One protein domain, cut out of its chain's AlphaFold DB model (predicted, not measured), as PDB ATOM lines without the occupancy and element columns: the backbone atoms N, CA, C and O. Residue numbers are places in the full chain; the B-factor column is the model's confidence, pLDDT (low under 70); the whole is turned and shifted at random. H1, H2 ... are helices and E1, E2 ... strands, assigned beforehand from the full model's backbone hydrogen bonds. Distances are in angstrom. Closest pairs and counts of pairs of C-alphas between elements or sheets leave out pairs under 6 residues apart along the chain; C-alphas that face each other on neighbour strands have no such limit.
ATOM      1  N   ARG A  21     176.163 216.448 150.302       79.94
ATOM      2  CA  ARG A  21     177.478 216.965 150.733       79.94
ATOM      3  C   ARG A  21     178.037 217.972 149.730       79.94
ATOM      4  O   ARG A  21     178.524 219.024 150.137       79.94
ATOM      5  N   LYS A  22     177.922 217.672 148.435       78.38
ATOM      6  CA  LYS A  22     178.356 218.545 147.340       78.38
ATOM      7  C   LYS A  22     177.613 219.885 147.359       78.38
ATOM      8  O   LYS A  22     178.251 220.933 147.392       78.38
ATOM      9  N   MET A  23     176.284 219.862 147.437       80.31
ATOM     10  CA  MET A  23     175.465 221.079 147.496       80.31
ATOM     11  C   MET A  23     175.704 221.891 148.769       80.31
ATOM     12  O   MET A  23     175.790 223.113 148.708       80.31
ATOM     13  N   SER A  24     175.887 221.227 149.915       82.62
ATOM     14  CA  SER A  24     176.238 221.910 151.164       82.62
ATOM     15  C   SER A  24     177.572 222.651 151.047       82.62
ATOM     16  O   SER A  24     177.652 223.816 151.426       82.62
ATOM     17  N   LYS A  25     178.594 222.022 150.455       80.38
ATOM     18  CA  LYS A  25     179.896 222.658 150.216       80.38
ATOM     19  C   LYS A  25     179.776 223.881 149.301       80.38
ATOM     20  O   LYS A  25     180.351 224.924 149.594       80.38
ATOM     21  N   ARG A  26     178.997 223.773 148.221       78.69
ATOM     22  CA  ARG A  26     178.740 224.883 147.285       78.69
ATOM     23  C   ARG A  26     178.038 226.052 147.948       78.69
ATOM     24  O   ARG A  26     178.452 227.189 147.767       78.69
ATOM     25  N   HIS A  27     177.020 225.770 148.752       82.81
ATOM     26  CA  HIS A  27     176.312 226.802 149.495       82.81
ATOM     27  C   HIS A  27     177.247 227.561 150.446       82.81
ATOM     28  O   HIS A  27     177.195 228.784 150.504       82.81
ATOM     29  N   LYS A  28     178.161 226.861 151.129       82.69
ATOM     30  CA  LYS A  28     179.168 227.498 151.992       82.69
ATOM     31  C   LYS A  28     180.144 228.378 151.212       82.69
ATOM     32  O   LYS A  28     180.397 229.503 151.628       82.69
ATOM     33  N   HIS A  29     180.628 227.914 150.057       79.44
ATOM     34  CA  HIS A  29     181.431 228.757 149.167       79.44
ATOM     35  C   HIS A  29     180.654 229.991 148.703       79.44
ATOM     36  O   HIS A  29     181.179 231.092 148.794       79.44
ATOM     37  N   PHE A  30     179.395 229.837 148.286       82.88
ATOM     38  CA  PHE A  30     178.546 230.965 147.908       82.88
ATOM     39  C   PHE A  30     178.398 231.979 149.047       82.88
ATOM     40  O   PHE A  30     178.598 233.166 148.819       82.88
ATOM     41  N   LEU A  31     178.104 231.531 150.273       85.19
ATOM     42  CA  LEU A  31     178.002 232.423 151.430       85.19
ATOM     43  C   LEU A  31     179.322 233.155 151.694       85.19
ATOM     44  O   LEU A  31     179.297 234.356 151.958       85.19
ATOM     45  N   PHE A  32     180.459 232.454 151.576       84.19
ATOM     46  CA  PHE A  32     181.790 233.056 151.684       84.19
ATOM     47  C   PHE A  32     181.958 234.192 150.683       84.19
ATOM     48  O   PHE A  32     182.265 235.318 151.069       84.19
ATOM     49  N   MET A  33     181.696 233.911 149.408       84.31
ATOM     50  CA  MET A  33     181.820 234.893 148.333       84.31
ATOM     51  C   MET A  33     180.887 236.071 148.529       84.31
ATOM     52  O   MET A  33     181.327 237.213 148.483       84.31
ATOM     53  N   PHE A  34     179.609 235.793 148.770       85.06
ATOM     54  CA  PHE A  34     178.595 236.817 148.937       85.06
ATOM     55  C   PHE A  34     178.954 237.759 150.087       85.06
ATOM     56  O   PHE A  34     178.918 238.976 149.911       85.06
ATOM     57  N   GLY A  35     179.371 237.215 151.233       85.88
ATOM     58  CA  GLY A  35     179.804 238.009 152.380       85.88
ATOM     59  C   GLY A  35     181.034 238.866 152.076       85.88
ATOM     60  O   GLY A  35     181.016 240.069 152.329       85.88
ATOM     61  N   PHE A  36     182.079 238.272 151.492       86.31
ATOM     62  CA  PHE A  36     183.326 238.988 151.205       86.31
ATOM     63  C   PHE A  36     183.178 240.049 150.117       86.31
ATOM     64  O   PHE A  36     183.663 241.161 150.296       86.31
ATOM     65  N   VAL A  37     182.485 239.739 149.021       85.44
ATOM     66  CA  VAL A  37     182.223 240.701 147.941       85.44
ATOM     67  C   VAL A  37     181.338 241.835 148.453       85.44
ATOM     68  O   VAL A  37     181.615 242.997 148.177       85.44
ATOM     69  N   THR A  38     180.327 241.538 149.276       89.00
ATOM     70  CA  THR A  38     179.508 242.591 149.897       89.00
ATOM     71  C   THR A  38     180.360 243.507 150.777       89.00
ATOM     72  O   THR A  38     180.250 244.724 150.671       89.00
ATOM     73  N   ALA A  39     181.240 242.953 151.615       89.19
ATOM     74  CA  ALA A  39     182.148 243.749 152.438       89.19
ATOM     75  C   ALA A  39     183.126 244.580 151.586       89.19
ATOM     76  O   ALA A  39     183.311 245.765 151.859       89.19
ATOM     77  N   HIS A  40     183.685 243.990 150.524       88.69
ATOM     78  CA  HIS A  40     184.561 244.661 149.562       88.69
ATOM     79  C   HIS A  40     183.887 245.899 148.959       88.69
ATOM     80  O   HIS A  40     184.438 247.000 149.004       88.69
ATOM     81  N   GLU A  41     182.673 245.739 148.436       85.44
ATOM     82  CA  GLU A  41     181.933 246.839 147.818       85.44
ATOM     83  C   GLU A  41     181.447 247.866 148.851       85.44
ATOM     84  O   GLU A  41     181.437 249.068 148.576       85.44
ATOM     85  N   LEU A  42     181.120 247.439 150.077       89.88
ATOM     86  CA  LEU A  42     180.808 248.358 151.174       89.88
ATOM     87  C   LEU A  42     182.004 249.235 151.550       89.88
ATOM     88  O   LEU A  42     181.800 250.403 151.875       89.88
ATOM     89  N   CYS A  43     183.241 248.735 151.470       86.69
ATOM     90  CA  CYS A  43     184.431 249.568 151.660       86.69
ATOM     91  C   CYS A  43     184.504 250.683 150.609       86.69
ATOM     92  O   CYS A  43     184.743 251.840 150.962       86.69
ATOM     93  N   HIS A  44     184.241 250.369 149.338       82.88
ATOM     94  CA  HIS A  44     184.176 251.383 148.279       82.88
ATOM     95  C   HIS A  44     183.044 252.382 148.518       82.88
ATOM     96  O   HIS A  44     183.270 253.589 148.435       82.88
ATOM     97  N   ALA A  45     181.850 251.907 148.878       84.88
ATOM     98  CA  ALA A  45     180.704 252.765 149.178       84.88
ATOM     99  C   ALA A  45     180.976 253.694 150.372       84.88
ATOM    100  O   ALA A  45     180.673 254.887 150.316       84.88
ATOM    101  N   PHE A  46     181.601 253.176 151.430       86.56
ATOM    102  CA  PHE A  46     181.950 253.935 152.627       86.56
ATOM    103  C   PHE A  46     182.981 255.025 152.329       86.56
ATOM    104  O   PHE A  46     182.790 256.182 152.707       86.56
ATOM    105  N   VAL A  47     184.042 254.700 151.585       81.00
ATOM    106  CA  VAL A  47     185.038 255.700 151.177       81.00
ATOM    107  C   VAL A  47     184.442 256.708 150.188       81.00
ATOM    108  O   VAL A  47     184.720 257.905 150.282       81.00
ATOM    109  N   GLY A  48     183.569 256.269 149.280       78.31
ATOM    110  CA  GLY A  48     182.814 257.145 148.382       78.31
ATOM    111  C   GLY A  48     181.938 258.149 149.138       78.31
ATOM    112  O   GLY A  48     181.944 259.337 148.815       78.31
ATOM    113  N   TYR A  49     181.251 257.693 150.188       83.94
ATOM    114  CA  TYR A  49     180.461 258.540 151.081       83.94
ATOM    115  C   TYR A  49     181.332 259.567 151.815       83.94
ATOM    116  O   TYR A  49     181.055 260.765 151.754       83.94
ATOM    117  N   LEU A  50     182.421 259.127 152.456       83.50
ATOM    118  CA  LEU A  50     183.313 260.012 153.215       83.50
ATOM    119  C   LEU A  50     184.030 261.039 152.335       83.50
ATOM    120  O   LEU A  50     184.235 262.177 152.747       83.50
ATOM    121  N   SER A  51     184.396 260.650 151.115       78.06
ATOM    122  CA  SER A  51     185.030 261.550 150.149       78.06
ATOM    123  C   SER A  51     184.047 262.520 149.484       78.06
ATOM    124  O   SER A  51     184.489 263.364 148.705       78.06
ATOM    125  N   GLN A  52     182.741 262.417 149.777       80.75
ATOM    126  CA  GLN A  52     181.672 263.251 149.214       80.75
ATOM    127  C   GLN A  52     181.748 263.362 147.684       80.75
ATOM    128  O   GLN A  52     181.572 264.438 147.119       80.75
ATOM    129  N   GLN A  53     182.068 262.253 147.007       64.06
ATOM    130  CA  GLN A  53     182.249 262.209 145.548       64.06
ATOM    131  C   GLN A  53     183.314 263.183 145.008       64.06
ATOM    132  O   GLN A  53     183.289 263.552 143.833       64.06
ATOM    133  N   CYS A  54     184.284 263.598 145.830       61.59
ATOM    134  CA  CYS A  54     185.394 264.412 145.361       61.59
ATOM    135  C   CYS A  54     186.105 263.683 144.212       61.59
ATOM    136  O   CYS A  54     186.708 262.630 144.411       61.59
ATOM    137  N   HIS A  55     186.080 264.268 143.009       58.00
ATOM    138  CA  HIS A  55     186.704 263.719 141.796       58.00
ATOM    139  C   HIS A  55     188.225 263.483 141.918       58.00
ATOM    140  O   HIS A  55     188.831 262.874 141.041       58.00
ATOM    141  N   ARG A  56     188.857 263.922 143.018       57.59
ATOM    142  CA  ARG A  56     190.226 263.552 143.424       57.59
ATOM    143  C   ARG A  56     190.255 262.292 144.310       57.59
ATOM    144  O   ARG A  56     191.145 262.164 145.148       57.59
ATOM    145  N   SER A  57     189.296 261.382 144.135       53.81
ATOM    146  CA  SER A  57     189.049 260.158 144.922       53.81
ATOM    147  C   SER A  57     190.266 259.238 145.084       53.81
ATOM    148  O   SER A  57     190.366 258.503 146.067       53.81
ATOM    149  N   VAL A  58     191.248 259.354 144.187       55.62
ATOM    150  CA  VAL A  58     192.565 258.694 144.267       55.62
ATOM    151  C   VAL A  58     193.345 259.078 145.538       55.62
ATOM    152  O   VAL A  58     194.176 258.314 146.002       55.62
ATOM    153  N   ARG A  59     193.086 260.250 146.143       54.12
ATOM    154  CA  ARG A  59     193.774 260.709 147.370       54.12
ATOM    155  C   ARG A  59     193.195 260.143 148.668       54.12
ATOM    156  O   ARG A  59     193.852 260.241 149.699       54.12
ATOM    157  N   PHE A  60     191.970 259.619 148.631       55.22
ATOM    158  CA  PHE A  60     191.240 259.146 149.817       55.22
ATOM    159  C   PHE A  60     191.122 257.626 149.883       55.22
ATOM    160  O   PHE A  60     190.590 257.081 150.846       55.22
ATOM    161  N   THR A  61     191.611 256.946 148.855       57.38
ATOM    162  CA  THR A  61     191.688 255.495 148.789       57.38
ATOM    163  C   THR A  61     193.161 255.108 148.860       57.38
ATOM    164  O   THR A  61     194.003 255.862 148.364       57.38
ATOM    165  N   PRO A  62     193.511 253.995 149.524       56.19
ATOM    166  CA  PRO A  62     194.883 253.510 149.534       56.19
ATOM    167  C   PRO A  62     195.427 253.433 148.096       56.19
ATOM    168  O   PRO A  62     194.674 253.039 147.197       56.19
ATOM    169  N   PRO A  63     196.687 253.850 147.859       55.44
ATOM    170  CA  PRO A  63     197.288 253.800 146.528       55.44
ATOM    171  C   PRO A  63     197.212 252.377 145.977       55.44
ATOM    172  O   PRO A  63     197.214 251.430 146.761       55.44
ATOM    173  N   ALA A  64     197.132 252.252 144.647       53.41
ATOM    174  CA  ALA A  64     196.903 250.997 143.933       53.41
ATOM    175  C   ALA A  64     197.601 249.807 144.610       53.41
ATOM    176  O   ALA A  64     198.825 249.677 144.562       53.41
ATOM    177  N   ILE A  65     196.812 248.942 145.250       52.22
ATOM    178  CA  ILE A  65     197.303 247.672 145.778       52.22
ATOM    179  C   ILE A  65     197.319 246.739 144.587       52.22
ATOM    180  O   ILE A  65     196.365 246.017 144.310       52.22
ATOM    181  N   THR A  66     198.398 246.835 143.823       49.38
ATOM    182  CA  THR A  66     198.625 245.993 142.660       49.38
ATOM    183  C   THR A  66     198.997 244.598 143.140       49.38
ATOM    184  O   THR A  66     200.173 244.240 143.181       49.38
ATOM    185  N   HIS A  67     198.007 243.786 143.501       49.12
ATOM    186  CA  HIS A  67     198.181 242.344 143.388       49.12
ATOM    187  C   HIS A  67     198.070 242.001 141.903       49.12
ATOM    188  O   HIS A  67     196.994 242.085 141.321       49.12
ATOM    189  N   ILE A  68     199.224 241.701 141.299       49.19
ATOM    190  CA  ILE A  68     199.409 241.171 139.938       49.19
ATOM    191  C   ILE A  68     198.430 241.769 138.908       49.19
ATOM    192  O   ILE A  68     197.433 241.158 138.542       49.19
ATOM    193  N   GLY A  69     198.730 242.977 138.420       50.53
ATOM    194  CA  GLY A  69     198.098 243.534 137.214       50.53
ATOM    195  C   GLY A  69     196.693 244.129 137.374       50.53
ATOM    196  O   GLY A  69     196.200 244.736 136.427       50.53
ATOM    197  N   TYR A  70     196.069 244.030 138.550       48.69
ATOM    198  CA  TYR A  70     194.785 244.674 138.824       48.69
ATOM    199  C   TYR A  70     195.002 246.021 139.519       48.69
ATOM    200  O   TYR A  70     195.491 246.091 140.644       48.69
ATOM    201  N   GLY A  71     194.689 247.100 138.805       50.75
ATOM    202  CA  GLY A  71     194.737 248.466 139.315       50.75
ATOM    203  C   GLY A  71     194.878 249.472 138.179       50.75
ATOM    204  O   GLY A  71     195.680 249.300 137.264       50.75
ATOM    205  N   THR A  72     194.104 250.550 138.233       52.41
ATOM    206  CA  THR A  72     194.326 251.730 137.385       52.41
ATOM    207  C   THR A  72     194.648 252.899 138.298       52.41
ATOM    208  O   THR A  72     194.095 253.000 139.390       52.41
ATOM    209  N   SER A  73     195.515 253.819 137.869       52.50
ATOM    210  CA  SER A  73     195.887 255.022 138.638       52.50
ATOM    211  C   SER A  73     194.710 255.968 138.942       52.50
ATOM    212  O   SER A  73     194.893 257.016 139.558       52.50
ATOM    213  N   THR A  74     193.504 255.614 138.493       50.50
ATOM    214  CA  THR A  74     192.288 256.424 138.505       50.50
ATOM    215  C   THR A  74     191.171 255.848 139.376       50.50
ATOM    216  O   THR A  74     190.180 256.549 139.592       50.50
ATOM    217  N   ARG A  75     191.288 254.614 139.890       55.41
ATOM    218  CA  ARG A  75     190.253 253.977 140.723       55.41
ATOM    219  C   ARG A  75     190.793 253.605 142.094       55.41
ATOM    220  O   ARG A  75     191.934 253.185 142.237       55.41
ATOM    221  N   GLY A  76     189.952 253.817 143.099       59.06
ATOM    222  CA  GLY A  76     190.280 253.496 144.473       59.06
ATOM    223  C   GLY A  76     190.129 252.014 144.764       59.06
ATOM    224  O   GLY A  76     189.141 251.407 144.373       59.06
ATOM    225  N   GLU A  77     191.092 251.455 145.488       74.50
ATOM    226  CA  GLU A  77     191.203 250.023 145.784       74.50
ATOM    227  C   GLU A  77     190.809 249.719 147.245       74.50
ATOM    228  O   GLU A  77     191.414 248.880 147.910       74.50
ATOM    229  N   ALA A  78     189.809 250.426 147.794       77.31
ATOM    230  CA  ALA A  78     189.428 250.311 149.209       77.31
ATOM    231  C   ALA A  78     189.009 248.882 149.597       77.31
ATOM    232  O   ALA A  78     189.413 248.389 150.650       77.31
ATOM    233  N   GLY A  79     188.262 248.195 148.730       79.81
ATOM    234  CA  GLY A  79     187.936 246.783 148.912       79.81
ATOM    235  C   GLY A  79     189.165 245.864 148.886       79.81
ATOM    236  O   GLY A  79     189.272 244.963 149.713       79.81
ATOM    237  N   ARG A  80     190.158 246.126 148.022       79.38
ATOM    238  CA  ARG A  80     191.418 245.354 148.006       79.38
ATOM    239  C   ARG A  80     192.294 245.629 149.217       79.38
ATOM    240  O   ARG A  80     192.950 244.720 149.711       79.38
ATOM    241  N   PHE A  81     192.278 246.851 149.738       79.38
ATOM    242  CA  PHE A  81     192.943 247.156 151.002       79.38
ATOM    243  C   PHE A  81     192.312 246.395 152.163       79.38
ATOM    244  O   PHE A  81     193.027 245.821 152.981       79.38
ATOM    245  N   PHE A  82     190.981 246.333 152.202       85.06
ATOM    246  CA  PHE A  82     190.254 245.508 153.159       85.06
ATOM    247  C   PHE A  82     190.638 244.023 153.051       85.06
ATOM    248  O   PHE A  82     190.935 243.400 154.070       85.06
ATOM    249  N   GLU A  83     190.710 243.471 151.838       83.94
ATOM    250  CA  GLU A  83     191.175 242.095 151.623       83.94
ATOM    251  C   GLU A  83     192.613 241.889 152.105       83.94
ATOM    252  O   GLU A  83     192.875 240.942 152.841       83.94
ATOM    253  N   GLY A  84     193.531 242.798 151.769       77.69
ATOM    254  CA  GLY A  84     194.924 242.724 152.205       77.69
ATOM    255  C   GLY A  84     195.069 242.749 153.729       77.69
ATOM    256  O   GLY A  84     195.864 241.993 154.279       77.69
ATOM    257  N   LEU A  85     194.262 243.556 154.425       80.94
ATOM    258  CA  LEU A  85     194.247 243.603 155.888       80.94
ATOM    259  C   LEU A  85     193.673 242.331 156.522       80.94
ATOM    260  O   LEU A  85     194.177 241.883 157.549       80.94
ATOM    261  N   LEU A  86     192.606 241.776 155.946       81.88
ATOM    262  CA  LEU A  86     191.868 240.668 156.551       81.88
ATOM    263  C   LEU A  86     192.438 239.293 156.182       81.88
ATOM    264  O   LEU A  86     192.409 238.374 156.997       81.88
ATOM    265  N   LEU A  87     192.934 239.146 154.953       81.50
ATOM    266  CA  LEU A  87     193.373 237.880 154.366       81.50
ATOM    267  C   LEU A  87     194.885 237.815 154.118       81.50
ATOM    268  O   LEU A  87     195.402 236.729 153.868       81.50
ATOM    269  N   GLY A  88     195.600 238.945 154.163       79.94
ATOM    270  CA  GLY A  88     197.025 239.003 153.815       79.94
ATOM    271  C   GLY A  88     197.307 238.871 152.312       79.94
ATOM    272  O   GLY A  88     198.448 238.625 151.935       79.94
ATOM    273  N   GLY A  89     196.290 239.015 151.458       81.81
ATOM    274  CA  GLY A  89     196.381 238.884 150.002       81.81
ATOM    275  C   GLY A  89     195.109 239.377 149.308       81.81
ATOM    276  O   GLY A  89     194.296 240.067 149.923       81.81
ATOM    277  N   SER A  90     194.913 239.004 148.042       82.00
ATOM    278  CA  SER A  90     193.711 239.354 147.265       82.00
ATOM    279  C   SER A  90     192.801 238.154 147.025       82.00
ATOM    280  O   SER A  90     193.266 237.051 146.730       82.00
ATOM    281  N   LEU A  91     191.492 238.363 147.140       84.19
ATOM    282  CA  LEU A  91     190.496 237.330 146.888       84.19
ATOM    283  C   LEU A  91     190.268 237.163 145.379       84.19
ATOM    284  O   LEU A  91     190.021 238.137 144.662       84.19
ATOM    285  N   GLN A  92     190.340 235.919 144.911       82.62
ATOM    286  CA  GLN A  92     190.192 235.531 143.510       82.62
ATOM    287  C   GLN A  92     189.295 234.295 143.378       82.62
ATOM    288  O   GLN A  92     189.254 233.446 144.273       82.62
ATOM    289  N   PHE A  93     188.598 234.160 142.247       80.44
ATOM    290  CA  PHE A  93     187.688 233.039 142.004       80.44
ATOM    291  C   PHE A  93     188.031 232.315 140.705       80.44
ATOM    292  O   PHE A  93     187.924 232.876 139.616       80.44
ATOM    293  N   TYR A  94     188.391 231.040 140.832       76.75
ATOM    294  CA  TYR A  94     188.834 230.204 139.717       76.75
ATOM    295  C   TYR A  94     187.918 229.003 139.528       76.75
ATOM    296  O   TYR A  94     187.406 228.458 140.504       76.75
ATOM    297  N   LYS A  95     187.752 228.545 138.285       75.19
ATOM    298  CA  LYS A  95     187.085 227.268 138.000       75.19
ATOM    299  C   LYS A  95     187.858 226.112 138.657       75.19
ATOM    300  O   LYS A  95     189.070 225.998 138.486       75.19
ATOM    301  N   ASP A  96     187.161 225.238 139.379       74.12
ATOM    302  CA  ASP A  96     187.701 223.967 139.867       74.12
ATOM    303  C   ASP A  96     187.481 222.894 138.799       74.12
ATOM    304  O   ASP A  96     186.356 222.465 138.550       74.12
ATOM    305  N   VAL A  97     188.568 222.462 138.156       69.38
ATOM    306  CA  VAL A  97     188.543 221.441 137.091       69.38
ATOM    307  C   VAL A  97     188.076 220.067 137.576       69.38
ATOM    308  O   VAL A  97     187.740 219.216 136.760       69.38
ATOM    309  N   ASN A  98     188.069 219.843 138.892       68.81
ATOM    310  CA  ASN A  98     187.586 218.605 139.496       68.81
ATOM    311  C   ASN A  98     186.121 218.706 139.955       68.81
ATOM    312  O   ASN A  98     185.601 217.750 140.537       68.81
ATOM    313  N   ASP A  99     185.463 219.851 139.750       67.25
ATOM    314  CA  ASP A  99     184.019 219.993 139.933       67.25
ATOM    315  C   ASP A  99     183.285 219.968 138.576       67.25
ATOM    316  O   ASP A  99     183.876 219.643 137.549       67.25
ATOM    317  N   ASP A 100     181.971 220.212 138.555       65.25
ATOM    318  CA  ASP A 100     181.227 220.228 137.296       65.25
ATOM    319  C   ASP A 100     181.655 221.385 136.380       65.25
ATOM    320  O   ASP A 100     182.022 222.479 136.810       65.25
ATOM    321  N   ASP A 101     181.553 221.147 135.072       62.66
ATOM    322  CA  ASP A 101     181.952 222.109 134.037       62.66
ATOM    323  C   ASP A 101     181.129 223.391 134.006       62.66
ATOM    324  O   ASP A 101     181.423 224.309 133.243       62.66
ATOM    325  N   ARG A 102     180.118 223.457 134.863       62.28
ATOM    326  CA  ARG A 102     179.180 224.556 134.968       62.28
ATOM    327  C   ARG A 102     179.724 225.700 135.816       62.28
ATOM    328  O   ARG A 102     178.970 226.606 136.105       62.28
ATOM    329  N   GLN A 103     180.984 225.705 136.243       56.34
ATOM    330  CA  GLN A 103     181.541 226.833 136.995       56.34
ATOM    331  C   GLN A 103     182.041 227.968 136.084       56.34
ATOM    332  O   GLN A 103     182.852 227.741 135.183       56.34
ATOM    333  N   ALA A 104     181.613 229.199 136.362       54.69
ATOM    334  CA  ALA A 104     182.171 230.421 135.800       54.69
ATOM    335  C   ALA A 104     183.502 230.771 136.473       54.69
ATOM    336  O   ALA A 104     183.615 230.823 137.701       54.69
ATOM    337  N   CYS A 105     184.511 231.054 135.652       49.50
ATOM    338  CA  CYS A 105     185.745 231.676 136.105       49.50
ATOM    339  C   CYS A 105     185.513 233.194 136.169       49.50
ATOM    340  O   CYS A 105     185.155 233.782 135.152       49.50
ATOM    341  N   LEU A 106     185.704 233.844 137.324       51.56
ATOM    342  CA  LEU A 106     185.555 235.306 137.442       51.56
ATOM    343  C   LEU A 106     186.863 236.020 137.081       51.56
ATOM    344  O   LEU A 106     187.341 236.878 137.817       51.56
ATOM    345  N   ILE A 107     187.451 235.657 135.941       43.69
ATOM    346  CA  ILE A 107     188.460 236.491 135.286       43.69
ATOM    347  C   ILE A 107     187.719 237.293 134.223       43.69
ATOM    348  O   ILE A 107     186.892 236.741 133.499       43.69
ATOM    349  N   GLN A 108     188.001 238.592 134.157       44.09
ATOM    350  CA  GLN A 108     187.284 239.613 133.378       44.09
ATOM    351  C   GLN A 108     187.089 239.278 131.879       44.09
ATOM    352  O   GLN A 108     186.265 239.902 131.216       44.09
ATOM    353  N   GLU A 109     187.791 238.272 131.356       44.66
ATOM    354  CA  GLU A 109     187.742 237.817 129.962       44.66
ATOM    355  C   GLU A 109     186.784 236.632 129.705       44.66
ATOM    356  O   GLU A 109     186.451 236.356 128.557       44.66
ATOM    357  N   ALA A 110     186.285 235.940 130.736       45.91
ATOM    358  CA  ALA A 110     185.523 234.691 130.570       45.91
ATOM    359  C   ALA A 110     183.989 234.862 130.502       45.91
ATOM    360  O   ALA A 110     183.261 233.871 130.443       45.91
ATOM    361  N   MET A 111     183.471 236.095 130.513       50.22
ATOM    362  CA  MET A 111     182.025 236.360 130.594       50.22
ATOM    363  C   MET A 111     181.257 236.308 129.258       50.22
ATOM    364  O   MET A 111     180.043 236.498 129.282       50.22
ATOM    365  N   MET A 112     181.894 236.052 128.106       49.41
ATOM    366  CA  MET A 112     181.196 236.157 126.806       49.41
ATOM    367  C   MET A 112     180.649 234.853 126.197       49.41
ATOM    368  O   MET A 112     179.758 234.956 125.362       49.41
ATOM    369  N   ASP A 113     181.069 233.654 126.624       45.84
ATOM    370  CA  ASP A 113     180.788 232.428 125.838       45.84
ATOM    371  C   ASP A 113     179.782 231.425 126.433       45.84
ATOM    372  O   ASP A 113     179.502 230.399 125.814       45.84
ATOM    373  N   SER A 114     179.178 231.679 127.598       44.19
ATOM    374  CA  SER A 114     178.202 230.735 128.167       44.19
ATOM    375  C   SER A 114     177.011 231.438 128.809       44.19
ATOM    376  O   SER A 114     176.890 231.511 130.026       44.19
ATOM    377  N   ALA A 115     176.073 231.879 127.969       44.84
ATOM    378  CA  ALA A 115     174.723 232.299 128.353       44.84
ATOM    379  C   ALA A 115     173.819 231.110 128.760       44.84
ATOM    380  O   ALA A 115     172.637 231.075 128.427       44.84
ATOM    381  N   ASN A 116     174.375 230.109 129.444       45.34
ATOM    382  CA  ASN A 116     173.593 229.050 130.067       45.34
ATOM    383  C   ASN A 116     173.393 229.415 131.540       45.34
ATOM    384  O   ASN A 116     174.367 229.540 132.280       45.34
ATOM    385  N   ASP A 117     172.129 229.519 131.955       47.28
ATOM    386  CA  ASP A 117     171.631 229.853 133.307       47.28
ATOM    387  C   ASP A 117     172.153 228.950 134.449       47.28
ATOM    388  O   ASP A 117     171.834 229.151 135.619       47.28
ATOM    389  N   ASP A 118     172.985 227.958 134.134       50.56
ATOM    390  CA  ASP A 118     173.511 226.978 135.079       50.56
ATOM    391  C   ASP A 118     174.915 227.325 135.615       50.56
ATOM    392  O   ASP A 118     175.530 226.490 136.287       50.56
ATOM    393  N   MET A 119     175.446 228.520 135.318       55.66
ATOM    394  CA  MET A 119     176.790 228.910 135.744       55.66
ATOM    395  C   MET A 119     176.897 229.075 137.269       55.66
ATOM    396  O   MET A 119     176.316 229.964 137.884       55.66
ATOM    397  N   GLN A 120     177.693 228.215 137.891       59.75
ATOM    398  CA  GLN A 120     178.046 228.262 139.300       59.75
ATOM    399  C   GLN A 120     179.245 229.176 139.517       59.75
ATOM    400  O   GLN A 120     180.146 229.266 138.691       59.75
ATOM    401  N   VAL A 121     179.291 229.827 140.671       64.69
ATOM    402  CA  VAL A 121     180.478 230.564 141.106       64.69
ATOM    403  C   VAL A 121     181.672 229.608 141.234       64.69
ATOM    404  O   VAL A 121     181.502 228.473 141.685       64.69
ATOM    405  N   GLY A 122     182.862 230.059 140.823       71.62
ATOM    406  CA  GLY A 122     184.109 229.299 140.960       71.62
ATOM    407  C   GLY A 122     184.487 229.013 142.420       71.62
ATOM    408  O   GLY A 122     183.689 229.120 143.343       71.62
ATOM    409  N   VAL A 123     185.739 228.653 142.670       79.69
ATOM    410  CA  VAL A 123     186.276 228.402 144.010       79.69
ATOM    411  C   VAL A 123     187.116 229.585 144.468       79.69
ATOM    412  O   VAL A 123     187.996 230.062 143.747       79.69
ATOM    413  N   ALA A 124     186.853 230.029 145.697       83.88
ATOM    414  CA  ALA A 124     187.570 231.123 146.334       83.88
ATOM    415  C   ALA A 124     189.017 230.742 146.667       83.88
ATOM    416  O   ALA A 124     189.279 229.697 147.269       83.88
ATOM    417  N   HIS A 125     189.937 231.623 146.297       85.06
ATOM    418  CA  HIS A 125     191.355 231.523 146.589       85.06
ATOM    419  C   HIS A 125     191.911 232.871 147.054       85.06
ATOM    420  O   HIS A 125     191.442 233.921 146.619       85.06
ATOM    421  N   ILE A 126     192.937 232.833 147.899       85.31
ATOM    422  CA  ILE A 126     193.739 233.995 148.284       85.31
ATOM    423  C   ILE A 126     195.005 233.970 147.437       85.31
ATOM    424  O   ILE A 126     195.761 233.003 147.487       85.31
ATOM    425  N   LEU A 127     195.224 235.018 146.654       81.56
ATOM    426  CA  LEU A 127     196.486 235.274 145.980       81.56
ATOM    427  C   LEU A 127     197.357 236.124 146.906       81.56
ATOM    428  O   LEU A 127     197.030 237.286 147.164       81.56
ATOM    429  N   ASP A 128     198.430 235.538 147.423       80.56
ATOM    430  CA  ASP A 128     199.338 236.220 148.342       80.56
ATOM    431  C   ASP A 128     200.301 237.186 147.608       80.56
ATOM    432  O   ASP A 128     200.327 237.240 146.370       80.56
ATOM    433  N   PRO A 129     201.079 238.008 148.339       73.88
ATOM    434  CA  PRO A 129     202.023 238.949 147.732       73.88
ATOM    435  C   PRO A 129     203.150 238.285 146.937       73.88
ATOM    436  O   PRO A 129     203.753 238.926 146.078       73.88
ATOM    437  N   GLN A 130     203.440 237.016 147.214       77.81
ATOM    438  CA  GLN A 130     204.451 236.211 146.537       77.81
ATOM    439  C   GLN A 130     203.906 235.553 145.256       77.81
ATOM    440  O   GLN A 130     204.679 234.995 144.480       77.81
ATOM    441  N   GLY A 131     202.598 235.653 145.007       75.38
ATOM    442  CA  GLY A 131     201.927 235.081 143.846       75.38
ATOM    443  C   GLY A 131     201.490 233.628 144.029       75.38
ATOM    444  O   GLY A 131     201.100 232.994 143.048       75.38
ATOM    445  N   PHE A 132     201.523 233.088 145.251       78.94
ATOM    446  CA  PHE A 132     200.939 231.782 145.536       78.94
ATOM    447  C   PHE A 132     199.431 231.884 145.724       78.94
ATOM    448  O   PHE A 132     198.894 232.861 146.250       78.94
ATOM    449  N   LEU A 133     198.748 230.826 145.290       80.81
ATOM    450  CA  LEU A 133     197.302 230.733 145.317       80.81
ATOM    451  C   LEU A 133     196.839 229.724 146.372       80.81
ATOM    452  O   LEU A 133     197.055 228.519 146.242       80.81
ATOM    453  N   TRP A 134     196.147 230.214 147.395       83.38
ATOM    454  CA  TRP A 134     195.691 229.430 148.540       83.38
ATOM    455  C   TRP A 134     194.184 229.206 148.471       83.38
ATOM    456  O   TRP A 134     193.407 230.153 148.547       83.38
ATOM    457  N   LYS A 135     193.744 227.953 148.339       85.25
ATOM    458  CA  LYS A 135     192.313 227.614 148.325       85.25
ATOM    459  C   LYS A 135     191.682 227.900 149.686       85.25
ATOM    460  O   LYS A 135     192.179 227.433 150.707       85.25
ATOM    461  N   ILE A 136     190.566 228.622 149.688       83.00
ATOM    462  CA  ILE A 136     189.838 228.942 150.916       83.00
ATOM    463  C   ILE A 136     189.012 227.735 151.353       83.00
ATOM    464  O   ILE A 136     188.271 227.144 150.558       83.00
ATOM    465  N   ASP A 137     189.127 227.388 152.635       81.88
ATOM    466  CA  ASP A 137     188.264 226.392 153.258       81.88
ATOM    467  C   ASP A 137     186.815 226.918 153.287       81.88
ATOM    468  O   ASP A 137     186.574 228.000 153.826       81.88
ATOM    469  N   PRO A 138     185.824 226.199 152.731       69.94
ATOM    470  CA  PRO A 138     184.415 226.587 152.835       69.94
ATOM    471  C   PRO A 138     183.913 226.765 154.279       69.94
ATOM    472  O   PRO A 138     182.918 227.458 154.480       69.94
ATOM    473  N   GLU A 139     184.570 226.187 155.288       75.94
ATOM    474  CA  GLU A 139     184.243 226.424 156.701       75.94
ATOM    475  C   GLU A 139     184.840 227.726 157.263       75.94
ATOM    476  O   GLU A 139     184.527 228.099 158.392       75.94
ATOM    477  N   ALA A 140     185.656 228.459 156.498       75.00
ATOM    478  CA  ALA A 140     186.318 229.676 156.972       75.00
ATOM    479  C   ALA A 140     185.322 230.723 157.500       75.00
ATOM    480  O   ALA A 140     185.568 231.312 158.549       75.00
ATOM    481  N   ILE A 141     184.157 230.895 156.853       70.62
ATOM    482  CA  ILE A 141     183.103 231.799 157.358       70.62
ATOM    483  C   ILE A 141     182.660 231.410 158.763       70.62
ATOM    484  O   ILE A 141     182.447 232.280 159.604       70.62
ATOM    485  N   LYS A 142     182.515 230.108 159.022       71.19
ATOM    486  CA  LYS A 142     182.038 229.614 160.306       71.19
ATOM    487  C   LYS A 142     183.013 230.019 161.406       71.19
ATOM    488  O   LYS A 142     182.605 230.567 162.424       71.19
ATOM    489  N   HIS A 143     184.307 229.842 161.155       71.00
ATOM    490  CA  HIS A 143     185.345 230.265 162.089       71.00
ATOM    491  C   HIS A 143     185.410 231.790 162.257       71.00
ATOM    492  O   HIS A 143     185.630 232.267 163.364       71.00
ATOM    493  N   MET A 144     185.164 232.568 161.198       68.31
ATOM    494  CA  MET A 144     185.180 234.034 161.276       68.31
ATOM    495  C   MET A 144     183.959 234.623 162.000       68.31
ATOM    496  O   MET A 144     184.090 235.639 162.679       68.31
ATOM    497  N   VAL A 145     182.779 234.014 161.850       70.00
ATOM    498  CA  VAL A 145     181.500 234.571 162.327       70.00
ATOM    499  C   VAL A 145     181.030 233.919 163.624       70.00
ATOM    500  O   VAL A 145     180.637 234.620 164.554       70.00
ATOM    501  N   GLU A 146     181.052 232.589 163.700       72.75
ATOM    502  CA  GLU A 146     180.519 231.841 164.846       72.75
ATOM    503  C   GLU A 146     181.574 231.644 165.941       72.75
ATOM    504  O   GLU A 146     181.242 231.601 167.125       72.75
ATOM    505  N   GLU A 147     182.854 231.579 165.565       72.56
ATOM    506  CA  GLU A 147     183.971 231.350 166.487       72.56
ATOM    507  C   GLU A 147     185.041 232.463 166.427       72.56
ATOM    508  O   GLU A 147     186.235 232.164 166.378       72.56
TER     509      GLU A 147
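AT A GLANCE: This is residues 21 to 147 of the 162 residues of an uncharacterized protein of Stachybotrys chlorohalonata (strain IBT 40285) (UniProt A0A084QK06). One long helix, H1, runs along the longest axis, with a small three-stranded sheet packed on its first half and a short helix, H2, on its second half. H3 packs on H1 near the last printed residues, and two long loops stretch outward, residues 108 to 113 sticking out. The printed part has 127 residues, in the order H1 H2 E1 E2 E3 H3; the antiparallel sheet runs E1 E2 E3. The class is mixed, helices and strands, with 59 residues in named elements, under half. The whole is compact, radius of gyration of the C-alphas 16.0 A, spanning 47 by 40 by 29 A.

HOW THE PARTS SIT: E1, residues 90 to 94, E2, 123 to 127, and E3, 133 to 135, form a meander, each strand the antiparallel neighbour of the one before. In hairpin E1 and E2, N 92 and O 125 are 2.9 A apart, within hydrogen-bond range; in hairpin E2 and E3, N 126 and O 134 are 2.8 A apart. H1, residues 21 to 50, is on the sheet, together two layers, a helix on one face of a sheet; its closest C-alphas to E2 are His 29 and Val 123, 7.1 A. H2, residues 78 to 87, only grazes the sheet; it touches residues 39 to 47 of H1 at a steep tilt of 48 degrees, opposite ways, closest C-alphas His 40 and Gly 79, 4.0 A. H3, residues 140 to 145, is not on the sheet; it touches residues 28 to 32 of H1, closest C-alphas Phe 32 and Ile 141, 6.0 A. Every O i to N i+4 pair is within range in H1, H2 and H3.

IN THESE COORDINATES: H1 measures 43.5 A from C-alpha 21 at (177.478, 216.965, 150.733); H2 measures 14.0 A, E1 12.8 A and E2 12.5 A. H3 ends with C-alpha 145 at (181.500, 234.571, 162.327).

THE WHOLE: The C-alphas farthest apart, Arg 21 and Arg 56, are 48.8 A apart. The printed part has no cut. The links H1 to H2 and E1 to E2 are long. Confidence is under 70 at residues 53 to 76, 97 to 121, 138 and 144.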